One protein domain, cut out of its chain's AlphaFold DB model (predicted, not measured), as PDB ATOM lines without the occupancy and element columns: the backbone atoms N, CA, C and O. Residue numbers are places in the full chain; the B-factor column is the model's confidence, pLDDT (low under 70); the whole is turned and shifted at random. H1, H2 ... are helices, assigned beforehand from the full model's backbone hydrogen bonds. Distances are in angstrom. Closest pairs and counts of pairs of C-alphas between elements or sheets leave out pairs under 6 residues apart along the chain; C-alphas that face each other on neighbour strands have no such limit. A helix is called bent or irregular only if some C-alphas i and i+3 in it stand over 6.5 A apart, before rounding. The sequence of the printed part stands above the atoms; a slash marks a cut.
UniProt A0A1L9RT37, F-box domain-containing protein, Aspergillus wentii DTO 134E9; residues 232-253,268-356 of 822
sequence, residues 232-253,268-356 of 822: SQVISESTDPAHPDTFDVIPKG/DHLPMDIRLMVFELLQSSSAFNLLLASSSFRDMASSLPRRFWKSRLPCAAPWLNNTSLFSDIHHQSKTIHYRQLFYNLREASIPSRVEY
ATOM      1  N   SER A 232      45.912  61.585  51.226       83.81
ATOM      2  CA  SER A 232      46.382  60.893  52.433       83.81
ATOM      3  C   SER A 232      45.421  59.787  52.861       83.81
ATOM      4  O   SER A 232      45.856  58.698  53.244       83.81
ATOM      5  N   GLN A 233      44.111  60.036  52.746       85.06
ATOM      6  CA  GLN A 233      43.085  59.038  53.033       85.06
ATOM      7  C   GLN A 233      43.180  57.850  52.064       85.06
ATOM      8  O   GLN A 233      43.294  56.713  52.521       85.06
ATOM      9  N   VAL A 234      43.258  58.109  50.755       85.88
ATOM     10  CA  VAL A 234      43.430  57.087  49.704       85.88
ATOM     11  C   VAL A 234      44.672  56.221  49.954       85.88
ATOM     12  O   VAL A 234      44.623  54.988  49.856       85.88
ATOM     13  N   ILE A 235      45.787  56.848  50.341       87.25
ATOM     14  CA  ILE A 235      47.023  56.146  50.708       87.25
ATOM     15  C   ILE A 235      46.813  55.313  51.977       87.25
ATOM     16  O   ILE A 235      47.251  54.166  52.027       87.25
ATOM     17  N   SER A 236      46.142  55.855  52.996       85.69
ATOM     18  CA  SER A 236      45.899  55.162  54.267       85.69
ATOM     19  C   SER A 236      45.004  53.927  54.113       85.69
ATOM     20  O   SER A 236      45.335  52.874  54.660       85.69
ATOM     21  N   GLU A 237      43.952  54.008  53.298       85.44
ATOM     22  CA  GLU A 237      43.063  52.887  52.959       85.44
ATOM     23  C   GLU A 237      43.829  51.772  52.232       85.44
ATOM     24  O   GLU A 237      43.537  50.591  52.383       85.44
ATOM     25  N   SER A 238      44.899  52.133  51.520       84.62
ATOM     26  CA  SER A 238      45.790  51.189  50.835       84.62
ATOM     27  C   SER A 238      46.797  50.500  51.769       84.62
ATOM     28  O   SER A 238      47.679  49.775  51.304       84.62
ATOM     29  N   THR A 239      46.720  50.744  53.081       83.88
ATOM     30  CA  THR A 239      47.558  50.086  54.100       83.88
ATOM     31  C   THR A 239      46.793  49.053  54.927       83.88
ATOM     32  O   THR A 239      47.399  48.416  55.792       83.88
ATOM     33  N   ASP A 240      45.487  48.887  54.686       77.44
ATOM     34  CA  ASP A 240      44.649  47.944  55.426       77.44
ATOM     35  C   ASP A 240      44.898  46.493  54.962       77.44
ATOM     36  O   ASP A 240      44.639  46.167  53.800       77.44
ATOM     37  N   PRO A 241      45.379  45.594  55.843       65.12
ATOM     38  CA  PRO A 241      45.589  44.186  55.512       65.12
ATOM     39  C   PRO A 241      44.288  43.384  55.318       65.12
ATOM     40  O   PRO A 241      44.363  42.231  54.896       65.12
ATOM     41  N   ALA A 242      43.114  43.939  55.650       64.44
ATOM     42  CA  ALA A 242      41.820  43.266  55.511       64.44
ATOM     43  C   ALA A 242      41.294  43.224  54.064       64.44
ATOM     44  O   ALA A 242      40.400  42.427  53.769       64.44
ATOM     45  N   HIS A 243      41.849  44.035  53.158       57.81
ATOM     46  CA  HIS A 243      41.513  44.003  51.737       57.81
ATOM     47  C   HIS A 243      42.466  43.057  50.984       57.81
ATOM     48  O   HIS A 243      43.666  43.331  50.912       57.81
ATOM     49  N   PRO A 244      41.981  41.918  50.452       51.59
ATOM     50  CA  PRO A 244      42.838  40.980  49.740       51.59
ATOM     51  C   PRO A 244      43.369  41.595  48.438       51.59
ATOM     52  O   PRO A 244      42.664  42.332  47.753       51.59
ATOM     53  N   ASP A 245      44.602  41.234  48.065       52.09
ATOM     54  CA  ASP A 245      45.220  41.540  46.768       52.09
ATOM     55  C   ASP A 245      44.498  40.767  45.628       52.09
ATOM     56  O   ASP A 245      45.101  39.927  44.953       52.09
ATOM     57  N   THR A 246      43.202  40.998  45.395       50.66
ATOM     58  CA  THR A 246      42.442  40.427  44.264       50.66
ATOM     59  C   THR A 246      42.098  41.494  43.219       50.66
ATOM     60  O   THR A 246      41.999  42.681  43.502       50.66
ATOM     61  N   PHE A 247      42.013  41.089  41.944       52.12
ATOM     62  CA  PHE A 247      41.731  41.957  40.782       52.12
ATOM     63  C   PHE A 247      40.224  41.893  40.499       52.12
ATOM     64  O   PHE A 247      39.798  42.007  39.356       52.12
ATOM     65  N   ASP A 248      39.407  41.665  41.532       46.22
ATOM     66  CA  ASP A 248      37.978  41.374  41.368       46.22
ATOM     67  C   ASP A 248      37.143  42.604  41.011       46.22
ATOM     68  O   ASP A 248      35.920  42.520  40.903       46.22
ATOM     69  N   VAL A 249      37.784  43.742  40.752       43.38
ATOM     70  CA  VAL A 249      37.101  44.952  40.314       43.38
ATOM     71  C   VAL A 249      37.445  45.255  38.864       43.38
ATOM     72  O   VAL A 249      38.236  46.136  38.543       43.38
ATOM     73  N   ILE A 250      36.812  44.501  37.964       43.78
ATOM     74  CA  ILE A 250      36.516  45.025  36.629       43.78
ATOM     75  C   ILE A 250      35.480  46.143  36.849       43.78
ATOM     76  O   ILE A 250      34.429  45.858  37.438       43.78
ATOM     77  N   PRO A 251      35.730  47.394  36.411       40.00
ATOM     78  CA  PRO A 251      34.747  48.469  36.508       40.00
ATOM     79  C   PRO A 251      33.421  48.009  35.902       40.00
ATOM     80  O   PRO A 251      33.411  47.408  34.826       40.00
ATOM     81  N   LYS A 252      32.284  48.287  36.553       37.75
ATOM     82  CA  LYS A 252      30.960  47.823  36.087       37.75
ATOM     83  C   LYS A 252      30.622  48.252  34.642       37.75
ATOM     84  O   LYS A 252      29.778  47.603  34.030       37.75
ATOM     85  N   GLY A 253      31.300  49.265  34.091       33.72
ATOM     86  CA  GLY A 253      31.184  49.715  32.695       33.72
ATOM     87  C   GLY A 253      32.182  49.097  31.701       33.72
ATOM     88  O   GLY A 253      31.966  49.183  30.502       33.72
ATOM     89  N   ASP A 268      48.177  29.919  29.048       85.50
ATOM     90  CA  ASP A 268      48.103  28.868  30.081       85.50
ATOM     91  C   ASP A 268      49.194  27.798  29.915       85.50
ATOM     92  O   ASP A 268      49.655  27.198  30.888       85.50
ATOM     93  N   HIS A 269      49.652  27.579  28.681       85.56
ATOM     94  CA  HIS A 269      50.703  26.612  28.359       85.56
ATOM     95  C   HIS A 269      52.121  27.113  28.665       85.56
ATOM     96  O   HIS A 269      53.069  26.325  28.611       85.56
ATOM     97  N   LEU A 270      52.296  28.402  28.977       87.38
ATOM     98  CA  LEU A 270      53.610  28.948  29.290       87.38
ATOM     99  C   LEU A 270      54.026  28.598  30.731       87.38
ATOM    100  O   LEU A 270      53.255  28.823  31.678       87.38
ATOM    101  N   PRO A 271      55.271  28.122  30.938       89.94
ATOM    102  CA  PRO A 271      55.835  27.987  32.275       89.94
ATOM    103  C   PRO A 271      55.746  29.307  33.047       89.94
ATOM    104  O   PRO A 271      55.855  30.386  32.458       89.94
ATOM    105  N   MET A 272      55.569  29.219  34.368       81.38
ATOM    106  CA  MET A 272      55.444  30.389  35.249       81.38
ATOM    107  C   MET A 272      56.595  31.380  35.043       81.38
ATOM    108  O   MET A 272      56.370  32.576  34.906       81.38
ATOM    109  N   ASP A 273      57.816  30.867  34.921       83.81
ATOM    110  CA  ASP A 273      59.029  31.666  34.757       83.81
ATOM    111  C   ASP A 273      58.999  32.497  33.462       83.81
ATOM    112  O   ASP A 273      59.395  33.661  33.461       83.81
ATOM    113  N   ILE A 274      58.465  31.932  32.369       86.31
ATOM    114  CA  ILE A 274      58.290  32.647  31.094       86.31
ATOM    115  C   ILE A 274      57.232  33.738  31.241       86.31
ATOM    116  O   ILE A 274      57.438  34.858  30.780       86.31
ATOM    117  N   ARG A 275      56.118  33.448  31.921       86.56
ATOM    118  CA  ARG A 275      55.077  34.450  32.179       86.56
ATOM    119  C   ARG A 275      55.597  35.598  33.055       86.56
ATOM    120  O   ARG A 275      55.300  36.756  32.773       86.56
ATOM    121  N   LEU A 276      56.431  35.310  34.055       81.81
ATOM    122  CA  LEU A 276      57.093  36.329  34.877       81.81
ATOM    123  C   LEU A 276      58.052  37.200  34.055       81.81
ATOM    124  O   LEU A 276      57.997  38.422  34.170       81.81
ATOM    125  N   MET A 277      58.868  36.591  33.185       83.00
ATOM    126  CA  MET A 277      59.747  37.331  32.271       83.00
ATOM    127  C   MET A 277      58.955  38.233  31.324       83.00
ATOM    128  O   MET A 277      59.315  39.392  31.141       83.00
ATOM    129  N   VAL A 278      57.841  37.744  30.770       84.44
ATOM    130  CA  VAL A 278      56.933  38.571  29.963       84.44
ATOM    131  C   VAL A 278      56.432  39.763  30.786       84.44
ATOM    132  O   VAL A 278      56.517  40.893  30.319       84.44
ATOM    133  N   PHE A 279      55.993  39.569  32.033       82.31
ATOM    134  CA  PHE A 279      55.533  40.687  32.868       82.31
ATOM    135  C   PHE A 279      56.612  41.716  33.202       82.31
ATOM    136  O   PHE A 279      56.316  42.909  33.321       82.31
ATOM    137  N   GLU A 280      57.842  41.260  33.408       78.62
ATOM    138  CA  GLU A 280      58.981  42.121  33.707       78.62
ATOM    139  C   GLU A 280      59.386  42.950  32.483       78.62
ATOM    140  O   GLU A 280      59.608  44.153  32.609       78.62
ATOM    141  N   LEU A 281      59.385  42.334  31.298       81.75
ATOM    142  CA  LEU A 281      59.779  42.967  30.037       81.75
ATOM    143  C   LEU A 281      58.695  43.866  29.431       81.75
ATOM    144  O   LEU A 281      59.011  44.763  28.651       81.75
ATOM    145  N   LEU A 282      57.421  43.650  29.766       80.69
ATOM    146  CA  LEU A 282      56.341  44.480  29.240       80.69
ATOM    147  C   LEU A 282      56.411  45.911  29.779       80.69
ATOM    148  O   LEU A 282      56.668  46.165  30.962       80.69
ATOM    149  N   GLN A 283      56.085  46.866  28.910       72.75
ATOM    150  CA  GLN A 283      55.739  48.212  29.344       72.75
ATOM    151  C   GLN A 283      54.495  48.161  30.238       72.75
ATOM    152  O   GLN A 283      53.648  47.274  30.123       72.75
ATOM    153  N   SER A 284      54.386  49.111  31.164       68.75
ATOM    154  CA  SER A 284      53.359  49.079  32.209       68.75
ATOM    155  C   SER A 284      51.936  49.059  31.639       68.75
ATOM    156  O   SER A 284      51.100  48.310  32.133       68.75
ATOM    157  N   SER A 285      51.672  49.818  30.573       64.25
ATOM    158  CA  SER A 285      50.390  49.833  29.853       64.25
ATOM    159  C   SER A 285      50.033  48.455  29.280       64.25
ATOM    160  O   SER A 285      48.929  47.957  29.496       64.25
ATOM    161  N   SER A 286      50.986  47.793  28.626       75.06
ATOM    162  CA  SER A 286      50.820  46.443  28.081       75.06
ATOM    163  C   SER A 286      50.647  45.388  29.176       75.06
ATOM    164  O   SER A 286      49.877  44.450  28.996       75.06
ATOM    165  N   ALA A 287      51.301  45.559  30.329       75.00
ATOM    166  CA  ALA A 287      51.120  44.680  31.481       75.00
ATOM    167  C   ALA A 287      49.679  44.742  32.022       75.00
ATOM    168  O   ALA A 287      49.084  43.699  32.284       75.00
ATOM    169  N   PHE A 288      49.079  45.934  32.132       72.75
ATOM    170  CA  PHE A 288      47.677  46.065  32.551       72.75
ATOM    171  C   PHE A 288      46.691  45.514  31.516       72.75
ATOM    172  O   PHE A 288      45.766  44.793  31.887       72.75
ATOM    173  N   ASN A 289      46.911  45.767  30.226       73.69
ATOM    174  CA  ASN A 289      46.073  45.190  29.171       73.69
ATOM    175  C   ASN A 289      46.150  43.657  29.151       73.69
ATOM    176  O   ASN A 289      45.133  42.990  28.972       73.69
ATOM    177  N   LEU A 290      47.331  43.089  29.410       79.88
ATOM    178  CA  LEU A 290      47.513  41.645  29.502       79.88
ATOM    179  C   LEU A 290      46.764  41.040  30.700       79.88
ATOM    180  O   LEU A 290      46.188  39.969  30.565       79.88
ATOM    181  N   LEU A 291      46.687  41.736  31.840       77.69
ATOM    182  CA  LEU A 291      45.871  41.310  32.993       77.69
ATOM    183  C   LEU A 291      44.369  41.262  32.678       77.69
ATOM    184  O   LEU A 291      43.633  40.420  33.209       77.69
ATOM    185  N   LEU A 292      43.904  42.184  31.830       72.25
ATOM    186  CA  LEU A 292      42.521  42.219  31.363       72.25
ATOM    187  C   LEU A 292      42.256  41.100  30.350       72.25
ATOM    188  O   LEU A 292      41.233  40.426  30.456       72.25
ATOM    189  N   ALA A 293      43.188  40.876  29.422       76.81
ATOM    190  CA  ALA A 293      43.050  39.925  28.322       76.81
ATOM    191  C   ALA A 293      43.338  38.458  28.697       76.81
ATOM    192  O   ALA A 293      42.810  37.564  28.043       76.81
ATOM    193  N   SER A 294      44.150  38.200  29.730       83.19
ATOM    194  CA  SER A 294      44.614  36.860  30.120       83.19
ATOM    195  C   SER A 294      44.320  36.551  31.590       83.19
ATOM    196  O   SER A 294      44.767  37.252  32.503       83.19
ATOM    197  N   SER A 295      43.601  35.454  31.834       81.81
ATOM    198  CA  SER A 295      43.399  34.885  33.168       81.81
ATOM    199  C   SER A 295      44.694  34.327  33.761       81.81
ATOM    200  O   SER A 295      44.953  34.556  34.941       81.81
ATOM    201  N   SER A 296      45.562  33.687  32.967       83.00
ATOM    202  CA  SER A 296      46.825  33.108  33.458       83.00
ATOM    203  C   SER A 296      47.759  34.171  34.033       83.00
ATOM    204  O   SER A 296      48.467  33.929  35.015       83.00
ATOM    205  N   PHE A 297      47.791  35.348  33.400       83.69
ATOM    206  CA  PHE A 297      48.555  36.497  33.877       83.69
ATOM    207  C   PHE A 297      47.858  37.188  35.052       83.69
ATOM    208  O   PHE A 297      48.539  37.608  35.990       83.69
ATOM    209  N   ARG A 298      46.521  37.258  35.062       80.94
ATOM    210  CA  ARG A 298      45.739  37.800  36.187       80.94
ATOM    211  C   ARG A 298      45.968  37.035  37.486       80.94
ATOM    212  O   ARG A 298      46.230  37.659  38.514       80.94
ATOM    213  N   ASP A 299      45.933  35.709  37.424       78.31
ATOM    214  CA  ASP A 299      46.157  34.843  38.583       78.31
ATOM    215  C   ASP A 299      47.591  34.994  39.099       78.31
ATOM    216  O   ASP A 299      47.822  35.190  40.295       78.31
ATOM    217  N   MET A 300      48.565  35.013  38.185       78.94
ATOM    218  CA  MET A 300      49.975  35.219  38.518       78.94
ATOM    219  C   MET A 300      50.246  36.602  39.132       78.94
ATOM    220  O   MET A 300      51.116  36.721  39.995       78.94
ATOM    221  N   ALA A 301      49.498  37.643  38.755       78.06
ATOM    222  CA  ALA A 301      49.679  39.008  39.257       78.06
ATOM    223  C   ALA A 301      49.614  39.106  40.791       78.06
ATOM    224  O   ALA A 301      50.306  39.928  41.395       78.06
ATOM    225  N   SER A 302      48.812  38.238  41.420       71.69
ATOM    226  CA  SER A 302      48.687  38.131  42.880       71.69
ATOM    227  C   SER A 302      49.987  37.709  43.576       71.69
ATOM    228  O   SER A 302      50.199  38.038  44.738       71.69
ATOM    229  N   SER A 303      50.884  37.034  42.850       74.31
ATOM    230  CA  SER A 303      52.171  36.543  43.350       74.31
ATOM    231  C   SER A 303      53.352  37.487  43.079       74.31
ATOM    232  O   SER A 303      54.470  37.220  43.522       74.31
ATOM    233  N   LEU A 304      53.129  38.602  42.369       78.31
ATOM    234  CA  LEU A 304      54.194  39.544  42.020       78.31
ATOM    235  C   LEU A 304      54.659  40.363  43.237       78.31
ATOM    236  O   LEU A 304      53.846  40.802  44.056       78.31
ATOM    237  N   PRO A 305      55.969  40.638  43.359       80.12
ATOM    238  CA  PRO A 305      56.510  41.329  44.520       80.12
ATOM    239  C   PRO A 305      56.087  42.805  44.549       80.12
ATOM    240  O   PRO A 305      56.003  43.465  43.519       80.12
ATOM    241  N   ARG A 306      55.937  43.392  45.743       76.06
ATOM    242  CA  ARG A 306      55.539  44.809  45.922       76.06
ATOM    243  C   ARG A 306      56.387  45.809  45.132       76.06
ATOM    244  O   ARG A 306      55.859  46.795  44.629       76.06
ATOM    245  N   ARG A 307      57.693  45.546  45.005       81.62
ATOM    246  CA  ARG A 307      58.626  46.376  44.220       81.62
ATOM    247  C   ARG A 307      58.207  46.508  42.753       81.62
ATOM    248  O   ARG A 307      58.398  47.574  42.187       81.62
ATOM    249  N   PHE A 308      57.606  45.458  42.187       81.56
ATOM    250  CA  PHE A 308      57.076  45.462  40.828       81.56
ATOM    251  C   PHE A 308      55.896  46.429  40.729       81.56
ATOM    252  O   PHE A 308      55.914  47.351  39.930       81.56
ATOM    253  N   TRP A 309      54.892  46.304  41.599       79.75
ATOM    254  CA  TRP A 309      53.734  47.205  41.566       79.75
ATOM    255  C   TRP A 309      54.105  48.661  41.856       79.75
ATOM    256  O   TRP A 309      53.597  49.566  41.198       79.75
ATOM    257  N   LYS A 310      55.052  48.888  42.774       84.81
ATOM    258  CA  LYS A 310      55.613  50.217  43.040       84.81
ATOM    259  C   LYS A 310      56.248  50.831  41.792       84.81
ATOM    260  O   LYS A 310      55.994  51.996  41.508       84.81
ATOM    261  N   SER A 311      57.054  50.070  41.045       82.75
ATOM    262  CA  SER A 311      57.728  50.587  39.845       82.75
ATOM    263  C   SER A 311      56.761  50.899  38.702       82.75
ATOM    264  O   SER A 311      57.095  51.681  37.822       82.75
ATOM    265  N   ARG A 312      55.548  50.332  38.720       81.69
ATOM    266  CA  ARG A 312      54.494  50.611  37.735       81.69
ATOM    267  C   ARG A 312      53.651  51.846  38.079       81.69
ATOM    268  O   ARG A 312      52.891  52.295  37.222       81.69
ATOM    269  N   LEU A 313      53.786  52.409  39.289       82.00
ATOM    270  CA  LEU A 313      52.957  53.527  39.757       82.00
ATOM    271  C   LEU A 313      52.995  54.763  38.846       82.00
ATOM    272  O   LEU A 313      51.917  55.200  38.432       82.00
ATOM    273  N   PRO A 314      54.181  55.245  38.428       81.50
ATOM    274  CA  PRO A 314      54.276  56.405  37.545       81.50
ATOM    275  C   PRO A 314      53.622  56.212  36.170       81.50
ATOM    276  O   PRO A 314      53.272  57.179  35.503       81.50
ATOM    277  N   CYS A 315      53.463  54.962  35.727       77.44
ATOM    278  CA  CYS A 315      52.868  54.647  34.431       77.44
ATOM    279  C   CYS A 315      51.362  54.369  34.507       77.44
ATOM    280  O   CYS A 315      50.669  54.538  33.509       77.44
ATOM    281  N   ALA A 316      50.849  53.889  35.645       76.88
ATOM    282  CA  ALA A 316      49.423  53.585  35.793       76.88
ATOM    283  C   ALA A 316      48.598  54.810  36.213       76.88
ATOM    284  O   ALA A 316      47.410  54.889  35.876       76.88
ATOM    285  N   ALA A 317      49.238  55.741  36.933       83.81
ATOM    286  CA  ALA A 317      48.682  57.026  37.342       83.81
ATOM    287  C   ALA A 317      49.562  58.220  36.903       83.81
ATOM    288  O   ALA A 317      49.951  59.034  37.740       83.81
ATOM    289  N   PRO A 318      49.893  58.344  35.601       84.81
ATOM    290  CA  PRO A 318      50.831  59.352  35.103       84.81
ATOM    291  C   PRO A 318      50.387  60.793  35.364       84.81
ATOM    292  O   PRO A 318      51.230  61.669  35.550       84.81
ATOM    293  N   TRP A 319      49.075  61.036  35.470       87.56
ATOM    294  CA  TRP A 319      48.534  62.347  35.833       87.56
ATOM    295  C   TRP A 319      48.965  62.798  37.237       87.56
ATOM    296  O   TRP A 319      48.902  63.987  37.526       87.56
ATOM    297  N   LEU A 320      49.457  61.901  38.100       88.38
ATOM    298  CA  LEU A 320      49.928  62.213  39.454       88.38
ATOM    299  C   LEU A 320      51.449  62.347  39.577       88.38
ATOM    300  O   LEU A 320      51.947  62.530  40.684       88.38
ATOM    301  N   ASN A 321      52.207  62.285  38.477       81.38
ATOM    302  CA  ASN A 321      53.669  62.209  38.571       81.38
ATOM    303  C   ASN A 321      54.345  63.433  39.213       81.38
ATOM    304  O   ASN A 321      55.417  63.295  39.792       81.38
ATOM    305  N   ASN A 322      53.695  64.599  39.155       77.00
ATOM    306  CA  ASN A 322      54.203  65.867  39.689       77.00
ATOM    307  C   ASN A 322      53.384  66.386  40.879       77.00
ATOM    308  O   ASN A 322      53.318  67.590  41.106       77.00
ATOM    309  N   THR A 323      52.713  65.495  41.611       83.19
ATOM    310  CA  THR A 323      51.973  65.853  42.829       83.19
ATOM    311  C   THR A 323      52.723  65.397  44.079       83.19
ATOM    312  O   THR A 323      53.761  64.733  44.001       83.19
ATOM    313  N   SER A 324      52.182  65.707  45.260       82.12
ATOM    314  CA  SER A 324      52.727  65.241  46.539       82.12
ATOM    315  C   SER A 324      52.690  63.714  46.709       82.12
ATOM    316  O   SER A 324      53.331  63.210  47.627       82.12
ATOM    317  N   LEU A 325      52.033  62.957  45.812       84.94
ATOM    318  CA  LEU A 325      51.813  61.507  45.929       84.94
ATOM    319  C   LEU A 325      53.066  60.727  46.339       84.94
ATOM    320  O   LEU A 325      53.011  59.919  47.264       84.94
ATOM    321  N   PHE A 326      54.197  60.930  45.662       83.06
ATOM    322  CA  PHE A 326      55.413  60.171  45.970       83.06
ATOM    323  C   PHE A 326      56.047  60.578  47.301       83.06
ATOM    324  O   PHE A 326      56.606  59.719  47.988       83.06
ATOM    325  N   SER A 327      55.928  61.853  47.675       83.75
ATOM    326  CA  SER A 327      56.340  62.354  48.986       83.75
ATOM    327  C   SER A 327      55.472  61.736  50.085       83.75
ATOM    328  O   SER A 327      55.988  61.141  51.029       83.75
ATOM    329  N   ASP A 328      54.151  61.746  49.905       85.25
ATOM    330  CA  ASP A 328      53.179  61.206  50.860       85.25
ATOM    331  C   ASP A 328      53.339  59.687  51.032       85.25
ATOM    332  O   ASP A 328      53.314  59.160  52.146       85.25
ATOM    333  N   ILE A 329      53.610  58.972  49.934       86.31
ATOM    334  CA  ILE A 329      53.986  57.552  49.942       86.31
ATOM    335  C   ILE A 329      55.277  57.319  50.732       86.31
ATOM    336  O   ILE A 329      55.389  56.310  51.429       86.31
ATOM    337  N   HIS A 330      56.270  58.202  50.602       84.06
ATOM    338  CA  HIS A 330      57.547  58.077  51.303       84.06
ATOM    339  C   HIS A 330      57.410  58.338  52.808       84.06
ATOM    340  O   HIS A 330      58.056  57.663  53.608       84.06
ATOM    341  N   HIS A 331      56.538  59.271  53.192       83.81
ATOM    342  CA  HIS A 331      56.248  59.604  54.584       83.81
ATOM    343  C   HIS A 331      55.311  58.606  55.283       83.81
ATOM    344  O   HIS A 331      55.145  58.669  56.503       83.81
ATOM    345  N   GLN A 332      54.726  57.656  54.550       83.62
ATOM    346  CA  GLN A 332      53.866  56.636  55.132       83.62
ATOM    347  C   GLN A 332      54.677  55.592  55.921       83.62
ATOM    348  O   GLN A 332      55.552  54.908  55.393       83.62
ATOM    349  N   SER A 333      54.339  55.431  57.203       78.75
ATOM    350  CA  SER A 333      55.009  54.491  58.118       78.75
ATOM    351  C   SER A 333      54.546  53.042  57.941       78.75
ATOM    352  O   SER A 333      55.291  52.100  58.221       78.75
ATOM    353  N   LYS A 334      53.305  52.851  57.482       84.81
ATOM    354  CA  LYS A 334      52.721  51.532  57.225       84.81
ATOM    355  C   LYS A 334      53.103  51.026  55.840       84.81
ATOM    356  O   LYS A 334      53.354  51.796  54.917       84.81
ATOM    357  N   THR A 335      53.117  49.706  55.672       84.38
ATOM    358  CA  THR A 335      53.414  49.149  54.352       84.38
ATOM    359  C   THR A 335      52.244  49.359  53.396       84.38
ATOM    360  O   THR A 335      51.114  49.006  53.714       84.38
ATOM    361  N   ILE A 336      52.532  49.903  52.215       84.56
ATOM    362  CA  ILE A 336      51.532  50.202  51.188       84.56
ATOM    363  C   ILE A 336      51.300  48.981  50.294       84.56
ATOM    364  O   ILE A 336      52.244  48.395  49.749       84.56
ATOM    365  N   HIS A 337      50.031  48.642  50.093       85.50
ATOM    366  CA  HIS A 337      49.582  47.703  49.074       85.50
ATOM    367  C   HIS A 337      49.355  48.464  47.762       85.50
ATOM    368  O   HIS A 337      48.280  48.996  47.503       85.50
ATOM    369  N   TYR A 338      50.392  48.534  46.920       82.94
ATOM    370  CA  TYR A 338      50.375  49.330  45.680       82.94
ATOM    371  C   TYR A 338      49.247  48.951  44.711       82.94
ATOM    372  O   TYR A 338      48.765  49.803  43.973       82.94
ATOM    373  N   ARG A 339      48.788  47.697  44.736       76.44
ATOM    374  CA  ARG A 339      47.641  47.248  43.942       76.44
ATOM    375  C   ARG A 339      46.326  47.874  44.405       76.44
ATOM    376  O   ARG A 339      45.585  48.386  43.574       76.44
ATOM    377  N   GLN A 340      46.082  47.887  45.713       79.06
ATOM    378  CA  GLN A 340      44.933  48.571  46.303       79.06
ATOM    379  C   GLN A 340      45.014  50.082  46.063       79.06
ATOM    380  O   GLN A 340      44.017  50.706  45.717       79.06
ATOM    381  N   LEU A 341      46.222  50.649  46.152       85.94
ATOM    382  CA  LEU A 341      46.451  52.060  45.858       85.94
ATOM    383  C   LEU A 341      46.048  52.423  44.425       85.94
ATOM    384  O   LEU A 341      45.399  53.445  44.231       85.94
ATOM    385  N   PHE A 342      46.364  51.588  43.430       82.62
ATOM    386  CA  PHE A 342      45.907  51.815  42.054       82.62
ATOM    387  C   PHE A 342      44.392  51.887  41.941       82.62
ATOM    388  O   PHE A 342      43.870  52.786  41.282       82.62
ATOM    389  N   TYR A 343      43.705  50.939  42.573       78.81
ATOM    390  CA  TYR A 343      42.254  50.882  42.560       78.81
ATOM    391  C   TYR A 343      41.648  52.114  43.240       78.81
ATOM    392  O   TYR A 343      40.861  52.826  42.621       78.81
ATOM    393  N   ASN A 344      42.093  52.435  44.455       85.69
ATOM    394  CA  ASN A 344      41.569  53.572  45.207       85.69
ATOM    395  C   ASN A 344      41.835  54.907  44.492       85.69
ATOM    396  O   ASN A 344      40.963  55.770  44.481       85.69
ATOM    397  N   LEU A 345      43.003  55.075  43.856       86.88
ATOM    398  CA  LEU A 345      43.303  56.267  43.053       86.88
ATOM    399  C   LEU A 345      42.381  56.379  41.834       86.88
ATOM    400  O   LEU A 345      41.930  57.477  41.516       86.88
ATOM    401  N   ARG A 346      42.086  55.264  41.153       81.94
ATOM    402  CA  ARG A 346      41.152  55.248  40.019       81.94
ATOM    403  C   ARG A 346      39.737  55.594  40.461       81.94
ATOM    404  O   ARG A 346      39.156  56.492  39.871       81.94
ATOM    405  N   GLU A 347      39.229  54.956  41.511       82.81
ATOM    406  CA  GLU A 347      37.891  55.223  42.057       82.81
ATOM    407  C   GLU A 347      37.744  56.658  42.569       82.81
ATOM    408  O   GLU A 347      36.752  57.318  42.277       82.81
ATOM    409  N   ALA A 348      38.747  57.181  43.282       85.50
ATOM    410  CA  ALA A 348      38.759  58.574  43.729       85.50
ATOM    411  C   ALA A 348      38.749  59.562  42.552       85.50
ATOM    412  O   ALA A 348      38.253  60.677  42.683       85.50
ATOM    413  N   SER A 349      39.268  59.142  41.397       85.06
ATOM    414  CA  SER A 349      39.258  59.958  40.194       85.06
ATOM    415  C   SER A 349      37.949  59.853  39.402       85.06
ATOM    416  O   SER A 349      37.826  60.593  38.454       85.06
ATOM    417  N   ILE A 350      36.968  58.994  39.712       80.75
ATOM    418  CA  ILE A 350      35.709  58.906  38.931       80.75
ATOM    419  C   ILE A 350      34.739  60.038  39.333       80.75
ATOM    420  O   ILE A 350      34.581  60.268  40.535       80.75
ATOM    421  N   PRO A 351      34.036  60.694  38.382       72.94
ATOM    422  CA  PRO A 351      33.051  61.739  38.674       72.94
ATOM    423  C   PRO A 351      31.843  61.141  39.412       72.94
ATOM    424  O   PRO A 351      30.970  60.511  38.825       72.94
ATOM    425  N   SER A 352      31.879  61.232  40.741       71.19
ATOM    426  CA  SER A 352      30.840  60.749  41.674       71.19
ATOM    427  C   SER A 352      31.147  61.078  43.142       71.19
ATOM    428  O   SER A 352      30.280  60.933  44.001       71.19
ATOM    429  N   ARG A 353      32.393  61.472  43.450       70.75
ATOM    430  CA  ARG A 353      32.878  61.714  44.815       70.75
ATOM    431  C   ARG A 353      33.247  63.174  45.031       70.75
ATOM    432  O   ARG A 353      34.212  63.660  44.446       70.75
ATOM    433  N   VAL A 354      32.522  63.853  45.908       76.38
ATOM    434  CA  VAL A 354      32.722  65.280  46.199       76.38
ATOM    435  C   VAL A 354      34.086  65.547  46.855       76.38
ATOM    436  O   VAL A 354      34.669  66.616  46.701       76.38
ATOM    437  N   GLU A 355      34.668  64.556  47.531       80.06
ATOM    438  CA  GLU A 355      35.917  64.715  48.284       80.06
ATOM    439  C   GLU A 355      37.162  64.854  47.392       80.06
ATOM    440  O   GLU A 355      38.206  65.325  47.846       80.06
ATOM    441  N   TYR A 356      37.070  64.445  46.123       86.00
ATOM    442  CA  TYR A 356      38.213  64.324  45.213       86.00
ATOM    443  C   TYR A 356      38.019  65.097  43.899       86.00
ATOM    444  O   TYR A 356      38.651  64.782  42.891       86.00
TER     445      TYR A 356
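AT A GLANCE: This is residues 232 to 253 and 268 to 356 of the 822 residues of the protein "F-box domain-containing protein" of Aspergillus wentii DTO 134E9 (UniProt A0A1L9RT37). Two helices, H5 and H7, lie side by side in the middle, with H2, H3 and H4 grouped at one end of the long axis and H1 and H6 at the other; residues 349 to 355 stick out after H7. The helices that touch are mostly crossed, and residues 238 to 253 form a long stretch with no named element. The printed part has 111 residues with seven named helices, H1 to H7 in chain order, and no named strand: all helix, 62 residues in helices. It is compact, with a radius of gyration of the C-alphas of 14.6 A and spans of 45 by 32 by 29 A.

HOW THE PARTS SIT: H5, residues 306 to 316, touches H7, residues 338 to 348, at a shallow tilt of 31 degrees, the same way; the closest C-alphas, of Trp 309 and Tyr 338, are 5.7 A apart. H5 touches H3, residues 284 to 293, about perpendicular at 80 degrees, with the closest C-alphas, of Ser 284 and Arg 312, 5.8 A apart. H3 and H4, residues 295 to 301, touch only at the corner. H2, residues 272 to 281, is close to but not clearly touching H3, the closest C-alphas, of Phe 279 and Ala 287, being 6.1 A apart. H7 touches H1, residues 232 to 237, at a steep tilt of 60 degrees, opposite ways, closest at the C-alphas of Val 234 and Asn 344, 6.0 A. H1 and H6, residues 325 to 331, only just touch, with 3 pairs of C-alphas within 8 A; the closest are those of Ser 232 and Asp 328, 7.0 A. Every O i to N i+4 pair is within hydrogen-bond range in H1, H2, H3, H4, H6 and H7; in H5 5 of 7 are.

IN THESE COORDINATES: H1 begins at C-alpha 232 (46.382, 60.893, 52.433), and H7, 15.0 A long, ends at C-alpha 348 (38.759, 58.574, 43.729). H5 is 14.7 A long and irregular, C-alphas 311 and 314 being 7.1 A apart; H2 and H3 are each 14.3 A.

THE WHOLE: The two C-alphas farthest apart, of His 269 and Val 354, are 46.2 A apart. Residues 254 to 267 are not printed, and C-alphas 253 and 268 are 27.0 A apart across this cut. Of the links printed whole, none is long. Residues 241 to 253 and 284 to 285 have pLDDT under 70.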